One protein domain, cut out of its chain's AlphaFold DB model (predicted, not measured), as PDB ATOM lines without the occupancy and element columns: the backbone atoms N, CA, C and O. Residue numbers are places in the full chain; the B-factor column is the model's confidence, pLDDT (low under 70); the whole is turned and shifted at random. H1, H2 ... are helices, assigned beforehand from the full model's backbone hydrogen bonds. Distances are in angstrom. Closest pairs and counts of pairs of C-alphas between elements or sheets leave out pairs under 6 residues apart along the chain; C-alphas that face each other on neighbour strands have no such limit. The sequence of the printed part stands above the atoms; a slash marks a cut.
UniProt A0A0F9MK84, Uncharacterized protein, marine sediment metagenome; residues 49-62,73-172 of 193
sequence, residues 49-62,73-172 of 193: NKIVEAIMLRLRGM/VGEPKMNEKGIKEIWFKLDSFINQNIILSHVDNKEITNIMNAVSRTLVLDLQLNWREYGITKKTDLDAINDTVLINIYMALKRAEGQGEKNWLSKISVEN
ATOM      1  N   ASN A  49     -44.553   1.571   8.279       91.88
ATOM      2  CA  ASN A  49     -43.265   0.886   8.274       91.88
ATOM      3  C   ASN A  49     -42.171   1.764   7.651       91.88
ATOM      4  O   ASN A  49     -41.024   1.723   8.091       91.88
ATOM      5  N   LYS A  50     -42.538   2.631   6.694       92.06
ATOM      6  CA  LYS A  50     -41.624   3.618   6.094       92.06
ATOM      7  C   LYS A  50     -41.123   4.631   7.134       92.06
ATOM      8  O   LYS A  50     -39.983   5.082   7.051       92.06
ATOM      9  N   ILE A  51     -41.944   4.965   8.135       92.19
ATOM     10  CA  ILE A  51     -41.562   5.857   9.242       92.19
ATOM     11  C   ILE A  51     -40.539   5.157  10.136       92.19
ATOM     12  O   ILE A  51     -39.497   5.735  10.440       92.19
ATOM     13  N   VAL A  52     -40.804   3.902  10.513       95.69
ATOM     14  CA  VAL A  52     -39.883   3.105  11.337       95.69
ATOM     15  C   VAL A  52     -38.531   2.949  10.635       95.69
ATOM     16  O   VAL A  52     -37.499   3.242  11.236       95.69
ATOM     17  N   GLU A  53     -38.526   2.583   9.351       95.19
ATOM     18  CA  GLU A  53     -37.310   2.466   8.532       95.19
ATOM     19  C   GLU A  53     -36.519   3.784   8.499       95.19
ATOM     20  O   GLU A  53     -35.310   3.796   8.740       95.19
ATOM     21  N   ALA A  54     -37.199   4.915   8.286       94.31
ATOM     22  CA  ALA A  54     -36.562   6.229   8.274       94.31
ATOM     23  C   ALA A  54     -35.930   6.599   9.628       94.31
ATOM     24  O   ALA A  54     -34.852   7.204   9.658       94.31
ATOM     25  N   ILE A  55     -36.560   6.229  10.750       96.00
ATOM     26  CA  ILE A  55     -35.980   6.425  12.087       96.00
ATOM     27  C   ILE A  55     -34.733   5.553  12.247       96.00
ATOM     28  O   ILE A  55     -33.706   6.060  12.697       96.00
ATOM     29  N   MET A  56     -34.779   4.280  11.836       97.25
ATOM     30  CA  MET A  56     -33.623   3.374  11.929       97.25
ATOM     31  C   MET A  56     -32.434   3.890  11.123       97.25
ATOM     32  O   MET A  56     -31.317   3.941  11.638       97.25
ATOM     33  N   LEU A  57     -32.670   4.356   9.894       96.81
ATOM     34  CA  LEU A  57     -31.629   4.977   9.074       96.81
ATOM     35  C   LEU A  57     -31.045   6.216   9.750       96.81
ATOM     36  O   LEU A  57     -29.826   6.351   9.834       96.81
ATOM     37  N   ARG A  58     -31.886   7.082  10.324       95.56
ATOM     38  CA  ARG A  58     -31.412   8.268  11.048       95.56
ATOM     39  C   ARG A  58     -30.546   7.902  12.255       95.56
ATOM     40  O   ARG A  58     -29.534   8.561  12.483       95.56
ATOM     41  N   LEU A  59     -30.907   6.862  13.009       96.69
ATOM     42  CA  LEU A  59     -30.104   6.373  14.139       96.69
ATOM     43  C   LEU A  59     -28.752   5.800  13.688       96.69
ATOM     44  O   LEU A  59     -27.759   5.974  14.395       96.69
ATOM     45  N   ARG A  60     -28.696   5.213  12.487       97.19
ATOM     46  CA  ARG A  60     -27.456   4.784  11.815       97.19
ATOM     47  C   ARG A  60     -26.627   5.935  11.234       97.19
ATOM     48  O   ARG A  60     -25.527   5.696  10.752       97.19
ATOM     49  N   GLY A  61     -27.133   7.170  11.248       96.75
ATOM     50  CA  GLY A  61     -26.488   8.292  10.560       96.75
ATOM     51  C   GLY A  61     -26.603   8.208   9.032       96.75
ATOM     52  O   GLY A  61     -25.773   8.769   8.319       96.75
ATOM     53  N   MET A  62     -27.624   7.514   8.529       97.56
ATOM     54  CA  MET A  62     -27.891   7.271   7.110       97.56
ATOM     55  C   MET A  62     -29.175   7.978   6.651       97.56
ATOM     56  O   MET A  62     -30.063   8.298   7.448       97.56
ATOM     57  N   VAL A  73     -24.924  10.472   6.261       96.69
ATOM     58  CA  VAL A  73     -25.173  11.896   6.550       96.69
ATOM     59  C   VAL A  73     -24.631  12.330   7.912       96.69
ATOM     60  O   VAL A  73     -24.582  13.521   8.202       96.69
ATOM     61  N   GLY A  74     -24.210  11.386   8.754       95.56
ATOM     62  CA  GLY A  74     -23.623  11.671  10.057       95.56
ATOM     63  C   GLY A  74     -23.076  10.420  10.731       95.56
ATOM     64  O   GLY A  74     -23.101   9.330  10.161       95.56
ATOM     65  N   GLU A  75     -22.577  10.580  11.953       96.56
ATOM     66  CA  GLU A  75     -22.160   9.437  12.763       96.56
ATOM     67  C   GLU A  75     -23.370   8.726  13.389       96.56
ATOM     68  O   GLU A  75     -24.343   9.395  13.762       96.56
ATOM     69  N   PRO A  76     -23.325   7.387  13.525       97.12
ATOM     70  CA  PRO A  76     -24.372   6.635  14.205       97.12
ATOM     71  C   PRO A  76     -24.543   7.109  15.649       97.12
ATOM     72  O   PRO A  76     -23.568   7.312  16.374       97.12
ATOM     73  N   LYS A  77     -25.795   7.246  16.091       97.00
ATOM     74  CA  LYS A  77     -26.119   7.605  17.483       97.00
ATOM     75  C   LYS A  77     -26.018   6.417  18.439       97.00
ATOM     76  O   LYS A  77     -25.912   6.609  19.646       97.00
ATOM     77  N   MET A  78     -26.091   5.204  17.901       97.38
ATOM     78  CA  MET A  78     -26.056   3.937  18.625       97.38
ATOM     79  C   MET A  78     -25.580   2.815  17.698       97.38
ATOM     80  O   MET A  78     -25.579   2.962  16.476       97.38
ATOM     81  N   ASN A  79     -25.175   1.695  18.288       98.00
ATOM     82  CA  ASN A  79     -24.810   0.482  17.566       98.00
ATOM     83  C   ASN A  79     -26.048  -0.321  17.118       98.00
ATOM     84  O   ASN A  79     -27.178  -0.047  17.523       98.00
ATOM     85  N   GLU A  80     -25.830  -1.363  16.312       97.94
ATOM     86  CA  GLU A  80     -26.911  -2.206  15.774       97.94
ATOM     87  C   GLU A  80     -27.752  -2.898  16.855       97.94
ATOM     88  O   GLU A  80     -28.952  -3.098  16.660       97.94
ATOM     89  N   LYS A  81     -27.164  -3.228  18.015       98.19
ATOM     90  CA  LYS A  81     -27.922  -3.801  19.135       98.19
ATOM     91  C   LYS A  81     -28.951  -2.795  19.656       98.19
ATOM     92  O   LYS A  81     -30.124  -3.140  19.749       98.19
ATOM     93  N   GLY A  82     -28.535  -1.559  19.935       98.00
ATOM     94  CA  GLY A  82     -29.446  -0.493  20.355       98.00
ATOM     95  C   GLY A  82     -30.515  -0.195  19.304       98.00
ATOM     96  O   GLY A  82     -31.693  -0.094  19.635       98.00
ATOM     97  N   ILE A  83     -30.128  -0.144  18.025       98.00
ATOM     98  CA  ILE A  83     -31.061   0.110  16.914       98.00
ATOM     99  C   ILE A  83     -32.151  -0.960  16.874       98.00
ATOM    100  O   ILE A  83     -33.331  -0.628  16.780       98.00
ATOM    101  N   LYS A  84     -31.778  -2.237  17.002       98.00
ATOM    102  CA  LYS A  84     -32.728  -3.356  17.025       98.00
ATOM    103  C   LYS A  84     -33.705  -3.267  18.203       98.00
ATOM    104  O   LYS A  84     -34.896  -3.503  18.022       98.00
ATOM    105  N   GLU A  85     -33.229  -2.890  19.386       97.88
ATOM    106  CA  GLU A  85     -34.081  -2.718  20.571       97.88
ATOM    107  C   GLU A  85     -35.067  -1.549  20.434       97.88
ATOM    108  O   GLU A  85     -36.209  -1.638  20.893       97.88
ATOM    109  N   ILE A  86     -34.659  -0.460  19.775       97.69
ATOM    110  CA  ILE A  86     -35.563   0.650  19.451       97.69
ATOM    111  C   ILE A  86     -36.557   0.253  18.360       97.69
ATOM    112  O   ILE A  86     -37.732   0.607  18.458       97.69
ATOM    113  N   TRP A  87     -36.123  -0.509  17.353       97.19
ATOM    114  CA  TRP A  87     -36.993  -1.017  16.294       97.19
ATOM    115  C   TRP A  87     -38.174  -1.809  16.862       97.19
ATOM    116  O   TRP A  87     -39.316  -1.477  16.557       97.19
ATOM    117  N   PHE A  88     -37.923  -2.778  17.751       96.31
ATOM    118  CA  PHE A  88     -38.989  -3.576  18.374       96.31
ATOM    119  C   PHE A  88     -40.013  -2.719  19.129       96.31
ATOM    120  O   PHE A  88     -41.219  -2.978  19.076       96.31
ATOM    121  N   LYS A  89     -39.543  -1.680  19.828       95.12
ATOM    122  CA  LYS A  89     -40.424  -0.746  20.540       95.12
ATOM    123  C   LYS A  89     -41.267   0.064  19.564       95.12
ATOM    124  O   LYS A  89     -42.468   0.177  19.771       95.12
ATOM    125  N   LEU A  90     -40.665   0.602  18.503       95.25
ATOM    126  CA  LEU A  90     -41.390   1.359  17.481       95.25
ATOM    127  C   LEU A  90     -42.427   0.494  16.765       95.25
ATOM    128  O   LEU A  90     -43.569   0.921  16.661       95.25
ATOM    129  N   ASP A  91     -42.067  -0.715  16.338       94.56
ATOM    130  CA  ASP A  91     -42.955  -1.641  15.618       94.56
ATOM    131  C   ASP A  91     -44.218  -1.994  16.429       94.56
ATOM    132  O   ASP A  91     -45.324  -2.090  15.895       94.56
ATOM    133  N   SER A  92     -44.086  -2.056  17.758       94.75
ATOM    134  CA  SER A  92     -45.208  -2.313  18.671       94.75
ATOM    135  C   SER A  92     -46.283  -1.214  18.655       94.75
ATOM    136  O   SER A  92     -47.450  -1.501  18.923       94.75
ATOM    137  N   PHE A  93     -45.924   0.034  18.327       94.88
ATOM    138  CA  PHE A  93     -46.850   1.180  18.332       94.88
ATOM    139  C   PHE A  93     -47.095   1.786  16.946       94.88
ATOM    140  O   PHE A  93     -48.134   2.400  16.714       94.88
ATOM    141  N   ILE A  94     -46.149   1.634  16.023       94.56
ATOM    142  CA  ILE A  94     -46.165   2.209  14.678       94.56
ATOM    143  C   ILE A  94     -46.355   1.067  13.683       94.56
ATOM    144  O   ILE A  94     -45.445   0.684  12.956       94.56
ATOM    145  N   ASN A  95     -47.567   0.520  13.659       93.88
ATOM    146  CA  ASN A  95     -47.978  -0.492  12.694       93.88
ATOM    147  C   ASN A  95     -49.395  -0.206  12.180       93.88
ATOM    148  O   ASN A  95     -50.141   0.599  12.748       93.88
ATOM    149  N   GLN A  96     -49.762  -0.866  11.080       92.25
ATOM    150  CA  GLN A  96     -51.020  -0.608  10.377       92.25
ATOM    151  C   GLN A  96     -52.247  -0.843  11.268       92.25
ATOM    152  O   GLN A  96     -53.220  -0.096  11.186       92.25
ATOM    153  N   ASN A  97     -52.195  -1.855  12.138       92.81
ATOM    154  CA  ASN A  97     -53.319  -2.211  13.000       92.81
ATOM    155  C   ASN A  97     -53.601  -1.109  14.020       92.81
ATOM    156  O   ASN A  97     -54.758  -0.756  14.228       92.81
ATOM    157  N   ILE A  98     -52.551  -0.534  14.613       93.12
ATOM    158  CA  ILE A  98     -52.692   0.579  15.555       93.12
ATOM    159  C   ILE A  98     -53.219   1.822  14.838       93.12
ATOM    160  O   ILE A  98     -54.184   2.417  15.304       93.12
ATOM    161  N   ILE A  99     -52.667   2.189  13.682       92.50
ATOM    162  CA  ILE A  99     -53.085   3.407  12.962       92.50
ATOM    163  C   ILE A  99     -54.543   3.354  12.489       92.50
ATOM    164  O   ILE A  99     -55.230   4.373  12.500       92.50
ATOM    165  N   LEU A 100     -55.035   2.176  12.098       91.69
ATOM    166  CA  LEU A 100     -56.428   1.989  11.675       91.69
ATOM    167  C   LEU A 100     -57.402   1.738  12.835       91.69
ATOM    168  O   LEU A 100     -58.601   1.547  12.601       91.69
ATOM    169  N   SER A 101     -56.905   1.704  14.071       93.06
ATOM    170  CA  SER A 101     -57.724   1.476  15.257       93.06
ATOM    171  C   SER A 101     -58.452   2.746  15.718       93.06
ATOM    172  O   SER A 101     -58.452   3.785  15.057       93.06
ATOM    173  N   HIS A 102     -59.136   2.627  16.853       95.25
ATOM    174  CA  HIS A 102     -59.715   3.739  17.585       95.25
ATOM    175  C   HIS A 102     -58.965   3.857  18.905       95.25
ATOM    176  O   HIS A 102     -59.018   2.923  19.703       95.25
ATOM    177  N   VAL A 103     -58.273   4.974  19.111       94.81
ATOM    178  CA  VAL A 103     -57.579   5.258  20.370       94.81
ATOM    179  C   VAL A 103     -58.038   6.613  20.878       94.81
ATOM    180  O   VAL A 103     -57.982   7.604  20.149       94.81
ATOM    181  N   ASP A 104     -58.485   6.683  22.124       96.81
ATOM    182  CA  ASP A 104     -58.906   7.949  22.717       96.81
ATOM    183  C   ASP A 104     -57.708   8.768  23.199       96.81
ATOM    184  O   ASP A 104     -56.692   8.233  23.640       96.81
ATOM    185  N   ASN A 105     -57.833  10.096  23.235       96.50
ATOM    186  CA  ASN A 105     -56.739  10.971  23.676       96.50
ATOM    187  C   ASN A 105     -56.237  10.652  25.106       96.50
ATOM    188  O   ASN A 105     -55.049  10.794  25.414       96.50
ATOM    189  N   LYS A 106     -57.130  10.173  25.986       97.75
ATOM    190  CA  LYS A 106     -56.762   9.688  27.328       97.75
ATOM    191  C   LYS A 106     -55.893   8.429  27.251       97.75
ATOM    192  O   LYS A 106     -54.916   8.320  27.990       97.75
ATOM    193  N   GLU A 107     -56.220   7.501  26.358       96.75
ATOM    194  CA  GLU A 107     -55.433   6.288  26.121       96.75
ATOM    195  C   GLU A 107     -54.082   6.625  25.497       96.75
ATOM    196  O   GLU A 107     -53.067   6.144  25.989       96.75
ATOM    197  N   ILE A 108     -54.044   7.534  24.514       97.25
ATOM    198  CA  ILE A 108     -52.793   8.049  23.934       97.25
ATOM    199  C   ILE A 108     -51.893   8.601  25.042       97.25
ATOM    200  O   ILE A 108     -50.722   8.245  25.120       97.25
ATOM    201  N   THR A 109     -52.439   9.424  25.942       98.06
ATOM    202  CA  THR A 109     -51.679   9.995  27.066       98.06
ATOM    203  C   THR A 109     -51.125   8.902  27.987       98.06
ATOM    204  O   THR A 109     -49.954   8.945  28.372       98.06
ATOM    205  N   ASN A 110     -51.932   7.891  28.316       97.94
ATOM    206  CA  ASN A 110     -51.505   6.772  29.156       97.94
ATOM    207  C   ASN A 110     -50.407   5.934  28.487       97.94
ATOM    208  O   ASN A 110     -49.410   5.608  29.136       97.94
ATOM    209  N   ILE A 111     -50.561   5.629  27.196       97.38
ATOM    210  CA  ILE A 111     -49.566   4.907  26.395       97.38
ATOM    211  C   ILE A 111     -48.267   5.713  26.351       97.38
ATOM    212  O   ILE A 111     -47.212   5.180  26.679       97.38
ATOM    213  N   MET A 112     -48.332   7.010  26.040       98.12
ATOM    214  CA  MET A 112     -47.151   7.874  25.977       98.12
ATOM    215  C   MET A 112     -46.410   7.957  27.312       98.12
ATOM    216  O   MET A 112     -45.182   7.890  27.325       98.12
ATOM    217  N   ASN A 113     -47.121   8.035  28.439       98.00
ATOM    218  CA  ASN A 113     -46.500   8.028  29.764       98.00
ATOM    219  C   ASN A 113     -45.791   6.698  30.062       98.00
ATOM    220  O   ASN A 113     -44.669   6.693  30.576       98.00
ATOM    221  N   ALA A 114     -46.423   5.570  29.724       97.50
ATOM    222  CA  ALA A 114     -45.843   4.244  29.919       97.50
ATOM    223  C   ALA A 114     -44.606   4.024  29.032       97.50
ATOM    224  O   ALA A 114     -43.563   3.576  29.518       97.50
ATOM    225  N   VAL A 115     -44.700   4.385  27.751       97.19
ATOM    226  CA  VAL A 115     -43.603   4.277  26.783       97.19
ATOM    227  C   VAL A 115     -42.454   5.200  27.159       97.19
ATOM    228  O   VAL A 115     -41.323   4.733  27.213       97.19
ATOM    229  N   SER A 116     -42.725   6.465  27.491       98.00
ATOM    230  CA  SER A 116     -41.704   7.430  27.921       98.00
ATOM    231  C   SER A 116     -40.921   6.922  29.125       98.00
ATOM    232  O   SER A 116     -39.696   6.826  29.075       98.00
ATOM    233  N   ARG A 117     -41.614   6.472  30.180       97.75
ATOM    234  CA  ARG A 117     -40.952   5.917  31.367       97.75
ATOM    235  C   ARG A 117     -40.089   4.700  31.028       97.75
ATOM    236  O   ARG A 117     -38.968   4.596  31.515       97.75
ATOM    237  N   THR A 118     -40.614   3.783  30.219       97.62
ATOM    238  CA  THR A 118     -39.924   2.532  29.874       97.62
ATOM    239  C   THR A 118     -38.710   2.796  28.989       97.62
ATOM    240  O   THR A 118     -37.639   2.256  29.243       97.62
ATOM    241  N   LEU A 119     -38.855   3.663  27.985       97.69
ATOM    242  CA  LEU A 119     -37.792   4.026  27.056       97.69
ATOM    243  C   LEU A 119     -36.655   4.771  27.754       97.69
ATOM    244  O   LEU A 119     -35.494   4.439  27.540       97.69
ATOM    245  N   VAL A 120     -36.979   5.739  28.617       97.56
ATOM    246  CA  VAL A 120     -35.968   6.478  29.384       97.56
ATOM    247  C   VAL A 120     -35.174   5.529  30.279       97.56
ATOM    248  O   VAL A 120     -33.948   5.603  30.293       97.56
ATOM    249  N   LEU A 121     -35.843   4.615  30.992       97.75
ATOM    250  CA  LEU A 121     -35.163   3.630  31.837       97.75
ATOM    251  C   LEU A 121     -34.274   2.690  31.015       97.75
ATOM    252  O   LEU A 121     -33.121   2.476  31.381       97.75
ATOM    253  N   ASP A 122     -34.783   2.168  29.901       98.00
ATOM    254  CA  ASP A 122     -34.040   1.274  29.011       98.00
ATOM    255  C   ASP A 122     -32.779   1.948  28.450       98.00
ATOM    256  O   ASP A 122     -31.668   1.437  28.595       98.00
ATOM    257  N   LEU A 123     -32.926   3.159  27.903       97.62
ATOM    258  CA  LEU A 123     -31.807   3.946  27.392       97.62
ATOM    259  C   LEU A 123     -30.790   4.266  28.493       97.62
ATOM    260  O   LEU A 123     -29.592   4.134  28.265       97.62
ATOM    261  N   GLN A 124     -31.232   4.654  29.693       97.25
ATOM    262  CA  GLN A 124     -30.332   4.990  30.802       97.25
ATOM    263  C   GLN A 124     -29.574   3.784  31.362       97.25
ATOM    264  O   GLN A 124     -28.426   3.939  31.780       97.25
ATOM    265  N   LEU A 125     -30.185   2.599  31.385       98.00
ATOM    266  CA  LEU A 125     -29.533   1.381  31.872       98.00
ATOM    267  C   LEU A 125     -28.570   0.801  30.830       98.00
ATOM    268  O   LEU A 125     -27.480   0.355  31.187       98.00
ATOM    269  N   ASN A 126     -28.932   0.875  29.548       98.25
ATOM    270  CA  ASN A 126     -28.230   0.177  28.472       98.25
ATOM    271  C   ASN A 126     -27.376   1.088  27.574       98.25
ATOM    272  O   ASN A 126     -26.773   0.598  26.623       98.25
ATOM    273  N   TRP A 127     -27.248   2.394  27.857       97.88
ATOM    274  CA  TRP A 127     -26.560   3.346  26.962       97.88
ATOM    275  C   TRP A 127     -25.149   2.919  26.538       97.88
ATOM    276  O   TRP A 127     -24.792   3.053  25.367       97.88
ATOM    277  N   ARG A 128     -24.355   2.365  27.467       97.94
ATOM    278  CA  ARG A 128     -23.001   1.863  27.174       97.94
ATOM    279  C   ARG A 128     -23.039   0.657  26.247       97.94
ATOM    280  O   ARG A 128     -22.248   0.573  25.316       97.94
ATOM    281  N   GLU A 129     -23.965  -0.261  26.500       98.38
ATOM    282  CA  GLU A 129     -24.144  -1.459  25.684       98.38
ATOM    283  C   GLU A 129     -24.672  -1.121  24.285       98.38
ATOM    284  O   GLU A 129     -24.275  -1.744  23.302       98.38
ATOM    285  N   TYR A 130     -25.502  -0.086  24.171       98.50
ATOM    286  CA  TYR A 130     -25.983   0.454  22.900       98.50
ATOM    287  C   TYR A 130     -24.946   1.326  22.180       98.50
ATOM    288  O   TYR A 130     -25.229   1.856  21.109       98.50
ATOM    289  N   GLY A 131     -23.736   1.474  22.729       98.06
ATOM    290  CA  GLY A 131     -22.660   2.247  22.107       98.06
ATOM    291  C   GLY A 131     -22.945   3.748  22.024       98.06
ATOM    292  O   GLY A 131     -22.356   4.437  21.195       98.06
ATOM    293  N   ILE A 132     -23.849   4.263  22.858       97.88
ATOM    294  CA  ILE A 132     -24.168   5.689  22.912       97.88
ATOM    295  C   ILE A 132     -23.039   6.376  23.677       97.88
ATOM    296  O   ILE A 132     -22.690   5.970  24.782       97.88
ATOM    297  N   THR A 133     -22.432   7.410  23.098       96.00
ATOM    298  CA  THR A 133     -21.253   8.062  23.701       96.00
ATOM    299  C   THR A 133     -21.586   9.382  24.381       96.00
ATOM    300  O   THR A 133     -20.970   9.730  25.389       96.00
ATOM    301  N   LYS A 134     -22.573  10.123  23.864       95.56
ATOM    302  CA  LYS A 134     -22.938  11.455  24.356       95.56
ATOM    303  C   LYS A 134     -24.292  11.419  25.044       95.56
ATOM    304  O   LYS A 134     -25.258  10.880  24.513       95.56
ATOM    305  N   LYS A 135     -24.395  12.099  26.187       93.19
ATOM    306  CA  LYS A 135     -25.673  12.249  26.897       93.19
ATOM    307  C   LYS A 135     -26.730  12.959  26.043       93.19
ATOM    308  O   LYS A 135     -27.880  12.551  26.050       93.19
ATOM    309  N   THR A 136     -26.328  13.942  25.240       96.00
ATOM    310  CA  THR A 136     -27.226  14.637  24.304       96.00
ATOM    311  C   THR A 136     -27.818  13.711  23.243       96.00
ATOM    312  O   THR A 136     -28.894  13.995  22.726       96.00
ATOM    313  N   ASP A 137     -27.135  12.614  22.892       96.25
ATOM    314  CA  ASP A 137     -27.686  11.637  21.955       96.25
ATOM    315  C   ASP A 137     -28.803  10.813  22.600       96.25
ATOM    316  O   ASP A 137     -29.759  10.502  21.899       96.25
ATOM    317  N   LEU A 138     -28.750  10.542  23.914       96.44
ATOM    318  CA  LEU A 138     -29.848   9.880  24.635       96.44
ATOM    319  C   LEU A 138     -31.142  10.685  24.528       96.44
ATOM    320  O   LEU A 138     -32.169  10.126  24.149       96.44
ATOM    321  N   ASP A 139     -31.071  11.988  24.802       96.31
ATOM    322  CA  ASP A 139     -32.229  12.880  24.728       96.31
ATOM    323  C   ASP A 139     -32.767  12.940  23.288       96.31
ATOM    324  O   ASP A 139     -33.952  12.723  23.052       96.31
ATOM    325  N   ALA A 140     -31.881  13.095  22.294       96.38
ATOM    326  CA  ALA A 140     -32.280  13.110  20.884       96.38
ATOM    327  C   ALA A 140     -32.922  11.790  20.418       96.38
ATOM    328  O   ALA A 140     -33.860  11.815  19.618       96.38
ATOM    329  N   ILE A 141     -32.411  10.640  20.873       97.19
ATOM    330  CA  ILE A 141     -32.991   9.322  20.582       97.19
ATOM    331  C   ILE A 141     -34.381   9.232  21.213       97.19
ATOM    332  O   ILE A 141     -35.337   8.887  20.519       97.19
ATOM    333  N   ASN A 142     -34.494   9.575  22.498       97.50
ATOM    334  CA  ASN A 142     -35.746   9.544  23.240       97.50
ATOM    335  C   ASN A 142     -36.819  10.408  22.565       97.50
ATOM    336  O   ASN A 142     -37.891   9.907  22.233       97.50
ATOM    337  N   ASP A 143     -36.502  11.665  22.264       97.06
ATOM    338  CA  ASP A 143     -37.431  12.594  21.620       97.06
ATOM    339  C   ASP A 143     -37.832  12.109  20.225       97.06
ATOM    340  O   ASP A 143     -39.011  12.120  19.874       97.06
ATOM    341  N   THR A 144     -36.870  11.611  19.438       96.44
ATOM    342  CA  THR A 144     -37.156  11.065  18.103       96.44
ATOM    343  C   THR A 144     -38.144   9.905  18.188       96.44
ATOM    344  O   THR A 144     -39.093   9.855  17.409       96.44
ATOM    345  N   VAL A 145     -37.957   8.976  19.124       96.81
ATOM    346  CA  VAL A 145     -38.840   7.813  19.274       96.81
ATOM    347  C   VAL A 145     -40.218   8.240  19.779       96.81
ATOM    348  O   VAL A 145     -41.225   7.899  19.158       96.81
ATOM    349  N   LEU A 146     -40.280   9.031  20.855       97.62
ATOM    350  CA  LEU A 146     -41.544   9.432  21.475       97.62
ATOM    351  C   LEU A 146     -42.406  10.294  20.553       97.62
ATOM    352  O   LEU A 146     -43.609  10.057  20.463       97.62
ATOM    353  N   ILE A 147     -41.813  11.247  19.830       97.56
ATOM    354  CA  ILE A 147     -42.561  12.090  18.889       97.56
ATOM    355  C   ILE A 147     -43.177  11.234  17.781       97.56
ATOM    356  O   ILE A 147     -44.342  11.422  17.443       97.56
ATOM    357  N   ASN A 148     -42.438  10.271  17.226       96.25
ATOM    358  CA  ASN A 148     -42.972   9.435  16.149       96.25
ATOM    359  C   ASN A 148     -44.069   8.481  16.636       96.25
ATOM    360  O   ASN A 148     -45.070   8.314  15.939       96.25
ATOM    361  N   ILE A 149     -43.933   7.919  17.841       96.94
ATOM    362  CA  ILE A 149     -44.998   7.120  18.462       96.94
ATOM    363  C   ILE A 149     -46.239   7.985  18.695       96.94
ATOM    364  O   ILE A 149     -47.339   7.590  18.317       96.94
ATOM    365  N   TYR A 150     -46.072   9.193  19.240       97.44
ATOM    366  CA  TYR A 150     -47.178  10.126  19.445       97.44
ATOM    367  C   TYR A 150     -47.899  10.456  18.133       97.44
ATOM    368  O   TYR A 150     -49.119  10.344  18.058       97.44
ATOM    369  N   MET A 151     -47.155  10.803  17.078       95.69
ATOM    370  CA  MET A 151     -47.735  11.117  15.769       95.69
ATOM    371  C   MET A 151     -48.471   9.915  15.165       95.69
ATOM    372  O   MET A 151     -49.542  10.091  14.589       95.69
ATOM    373  N   ALA A 152     -47.947   8.696  15.327       94.12
ATOM    374  CA  ALA A 152     -48.628   7.477  14.889       94.12
ATOM    375  C   ALA A 152     -49.940   7.245  15.654       94.12
ATOM    376  O   ALA A 152     -50.974   6.999  15.039       94.12
ATOM    377  N   LEU A 153     -49.932   7.399  16.980       96.06
ATOM    378  CA  LEU A 153     -51.131   7.258  17.810       96.06
ATOM    379  C   LEU A 153     -52.179   8.337  17.506       96.06
ATOM    380  O   LEU A 153     -53.369   8.043  17.473       96.06
ATOM    381  N   LYS A 154     -51.758   9.575  17.214       96.00
ATOM    382  CA  LYS A 154     -52.680  10.652  16.821       96.00
ATOM    383  C   LYS A 154     -53.385  10.388  15.492       96.00
ATOM    384  O   LYS A 154     -54.496  10.868  15.311       96.00
ATOM    385  N   ARG A 155     -52.808   9.588  14.590       93.69
ATOM    386  CA  ARG A 155     -53.496   9.140  13.363       93.69
ATOM    387  C   ARG A 155     -54.664   8.187  13.664       93.69
ATOM    388  O   ARG A 155     -55.664   8.206  12.946       93.69
ATOM    389  N   ALA A 156     -54.564   7.418  14.750       94.00
ATOM    390  CA  ALA A 156     -55.614   6.519  15.236       94.00
ATOM    391  C   ALA A 156     -56.686   7.224  16.094       94.00
ATOM    392  O   ALA A 156     -57.723   6.634  16.418       94.00
ATOM    393  N   GLU A 157     -56.461   8.489  16.468       96.19
ATOM    394  CA  GLU A 157     -57.381   9.237  17.320       96.19
ATOM    395  C   GLU A 157     -58.757   9.350  16.664       96.19
ATOM    396  O   GLU A 157     -58.885   9.819  15.531       96.19
ATOM    397  N   GLY A 158     -59.805   8.887  17.351       90.44
ATOM    398  CA  GLY A 158     -61.167   8.977  16.819       90.44
ATOM    399  C   GLY A 158     -61.388   8.217  15.502       90.44
ATOM    400  O   GLY A 158     -62.299   8.568  14.756       90.44
ATOM    401  N   GLN A 159     -60.572   7.194  15.199       89.94
ATOM    402  CA  GLN A 159     -60.542   6.523  13.885       89.94
ATOM    403  C   GLN A 159     -60.159   7.469  12.732       89.94
ATOM    404  O   GLN A 159     -60.610   7.275  11.602       89.94
ATOM    405  N   GLY A 160     -59.364   8.509  13.002       89.31
ATOM    406  CA  GLY A 160     -59.043   9.579  12.057       89.31
ATOM    407  C   GLY A 160     -58.592   9.064  10.693       89.31
ATOM    408  O   GLY A 160     -59.220   9.374   9.678       89.31
ATOM    409  N   GLU A 161     -57.566   8.216  10.663       88.38
ATOM    410  CA  GLU A 161     -57.044   7.690   9.403       88.38
ATOM    411  C   GLU A 161     -57.993   6.720   8.704       88.38
ATOM    412  O   GLU A 161     -58.201   6.820   7.496       88.38
ATOM    413  N   LYS A 162     -58.631   5.820   9.454       88.25
ATOM    414  CA  LYS A 162     -59.628   4.899   8.901       88.25
ATOM    415  C   LYS A 162     -60.783   5.662   8.241       88.25
ATOM    416  O   LYS A 162     -61.213   5.310   7.141       88.25
ATOM    417  N   ASN A 163     -61.265   6.723   8.885       88.88
ATOM    418  CA  ASN A 163     -62.332   7.576   8.366       88.88
ATOM    419  C   ASN A 163     -61.872   8.384   7.150       88.88
ATOM    420  O   ASN A 163     -62.629   8.526   6.192       88.88
ATOM    421  N   TRP A 164     -60.643   8.900   7.170       87.50
ATOM    422  CA  TRP A 164     -60.048   9.616   6.043       87.50
ATOM    423  C   TRP A 164     -59.899   8.716   4.806       87.50
ATOM    424  O   TRP A 164     -60.394   9.078   3.740       87.50
ATOM    425  N   LEU A 165     -59.341   7.510   4.964       85.56
ATOM    426  CA  LEU A 165     -59.245   6.513   3.890       85.56
ATOM    427  C   LEU A 165     -60.630   6.157   3.336       85.56
ATOM    428  O   LEU A 165     -60.832   6.147   2.124       85.56
ATOM    429  N   SER A 166     -61.607   5.938   4.221       82.62
ATOM    430  CA  SER A 166     -62.979   5.599   3.819       82.62
ATOM    431  C   SER A 166     -63.648   6.720   3.012       82.62
ATOM    432  O   SER A 166     -64.367   6.437   2.057       82.62
ATOM    433  N   LYS A 167     -63.408   7.994   3.359       81.50
ATOM    434  CA  LYS A 167     -63.943   9.150   2.616       81.50
ATOM    435  C   LYS A 167     -63.350   9.259   1.216       81.50
ATOM    436  O   LYS A 167     -64.103   9.460   0.269       81.50
ATOM    437  N   ILE A 168     -62.039   9.062   1.071       74.19
ATOM    438  CA  ILE A 168     -61.388   9.095  -0.246       74.19
ATOM    439  C   ILE A 168     -61.932   7.986  -1.147       74.19
ATOM    440  O   ILE A 168     -62.207   8.218  -2.326       74.19
ATOM    441  N   SER A 169     -62.167   6.795  -0.590       67.81
ATOM    442  CA  SER A 169     -62.807   5.708  -1.330       67.81
ATOM    443  C   SER A 169     -64.183   6.102  -1.874       67.81
ATOM    444  O   SER A 169     -64.521   5.703  -2.984       67.81
ATOM    445  N   VAL A 170     -64.963   6.907  -1.144       62.00
ATOM    446  CA  VAL A 170     -66.295   7.373  -1.574       62.00
ATOM    447  C   VAL A 170     -66.214   8.527  -2.586       62.00
ATOM    448  O   VAL A 170     -66.965   8.525  -3.560       62.00
ATOM    449  N   GLU A 171     -65.304   9.489  -2.404       58.56
ATOM    450  CA  GLU A 171     -65.130  10.641  -3.310       58.56
ATOM    451  C   GLU A 171     -64.601  10.242  -4.697       58.56
ATOM    452  O   GLU A 171     -65.030  10.785  -5.718       58.56
ATOM    453  N   ASN A 172     -63.740   9.226  -4.773       56.69
ATOM    454  CA  ASN A 172     -63.283   8.687  -6.059       56.69
ATOM    455  C   ASN A 172     -64.403   7.960  -6.827       56.69
ATOM    456  O   ASN A 172     -64.387   7.918  -8.053       56.69
TER     457      ASN A 172
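Overview. This is residues 49 to 62 and 73 to 172 of the 193 residues of an uncharacterized protein of marine sediment metagenome (UniProt A0A0F9MK84). Four helices stand side by side in an up-and-down bundle, with H5 and H2 in the middle and H1 and H4 on either side of that pair. The short H3 packs on the end of H5, and from that same end H6 turns off at a steep angle, its residues 166 to 172 sticking out free. The printed part has 114 residues with six named helices, H1 to H6 in order along the chain, and no named strand; the class is all helix. It is only just compact, close to loose, with a radius of gyration of the C-alphas of 15.8 A, and elongated, spanning 51 by 31 by 19 A.

Arrangement. H5, residues 135 to 156, is the hub, touching four helices. H4, residues 105 to 126, forms a helical hairpin with it: they touch, closest at the C-alphas of Ile 108 and Leu 153, 6.4 A apart, at a shallow tilt of 25 degrees, opposite ways. H2, residues 80 to 93, touches H5 at its residues 145 to 153 alone, closest at the C-alphas of Phe 93 and Ile 149, 6.2 A apart, at a shallow tilt of 24 degrees, the same way. H1, residues 49 to 59, touches H2, closest at the C-alphas of Met 56 and Ile 83, 6.5 A apart, at a shallow tilt of 30 degrees, opposite ways. H1 also touches H5 at its residues 141 to 148 alone, closest at the C-alphas of Leu 59 and Ile 141, 7.7 A apart, at a shallow tilt of 9 degrees, opposite ways. H2 and H4 are near each other, while H1 and H4 are apart. H3, residues 96 to 99, touches H5 at its residues 152 to 156 alone, with the C-alphas of Ile 99 and Ala 156 closest at 4.6 A. H6, residues 160 to 172, is close to H5 but not clearly touching, at a steep tilt of 50 degrees; their closest C-alphas, of Arg 155 and Glu 161, are 5.5 A apart. Every O i to N i+4 pair is within hydrogen-bond range in H1, H4 and H6, against 8 of 10 in H2 and 17 of 18 in H5; H3 is too short for such a pair.

Along the chain. H1 begins at C-alpha 49, (-43.265, 0.886, 8.274), and is 15.4 A long. H2 measures 20.4 A, H3 5.2 A and H4 30.9 A. H5, 32.6 A long, begins at C-alpha 135, (-25.673, 12.249, 26.897). H6, 18.6 A long, ends at C-alpha 172, (-63.283, 8.687, -6.059).

Size, cuts and confidence. The two C-alphas farthest apart, of Arg 128 and Glu 171, are 52.7 A from each other. Residues 63 to 72 are not printed; C-alphas 62 and 73 are 5.4 A apart across this cut, in the link from H1 to H2. The links H2 to H3, H3 to H4 and H5 to H6 are tight, and H4 to H5 is short. The mean pLDDT of the printed part is 94.1; residues 169 to 172 are under 70.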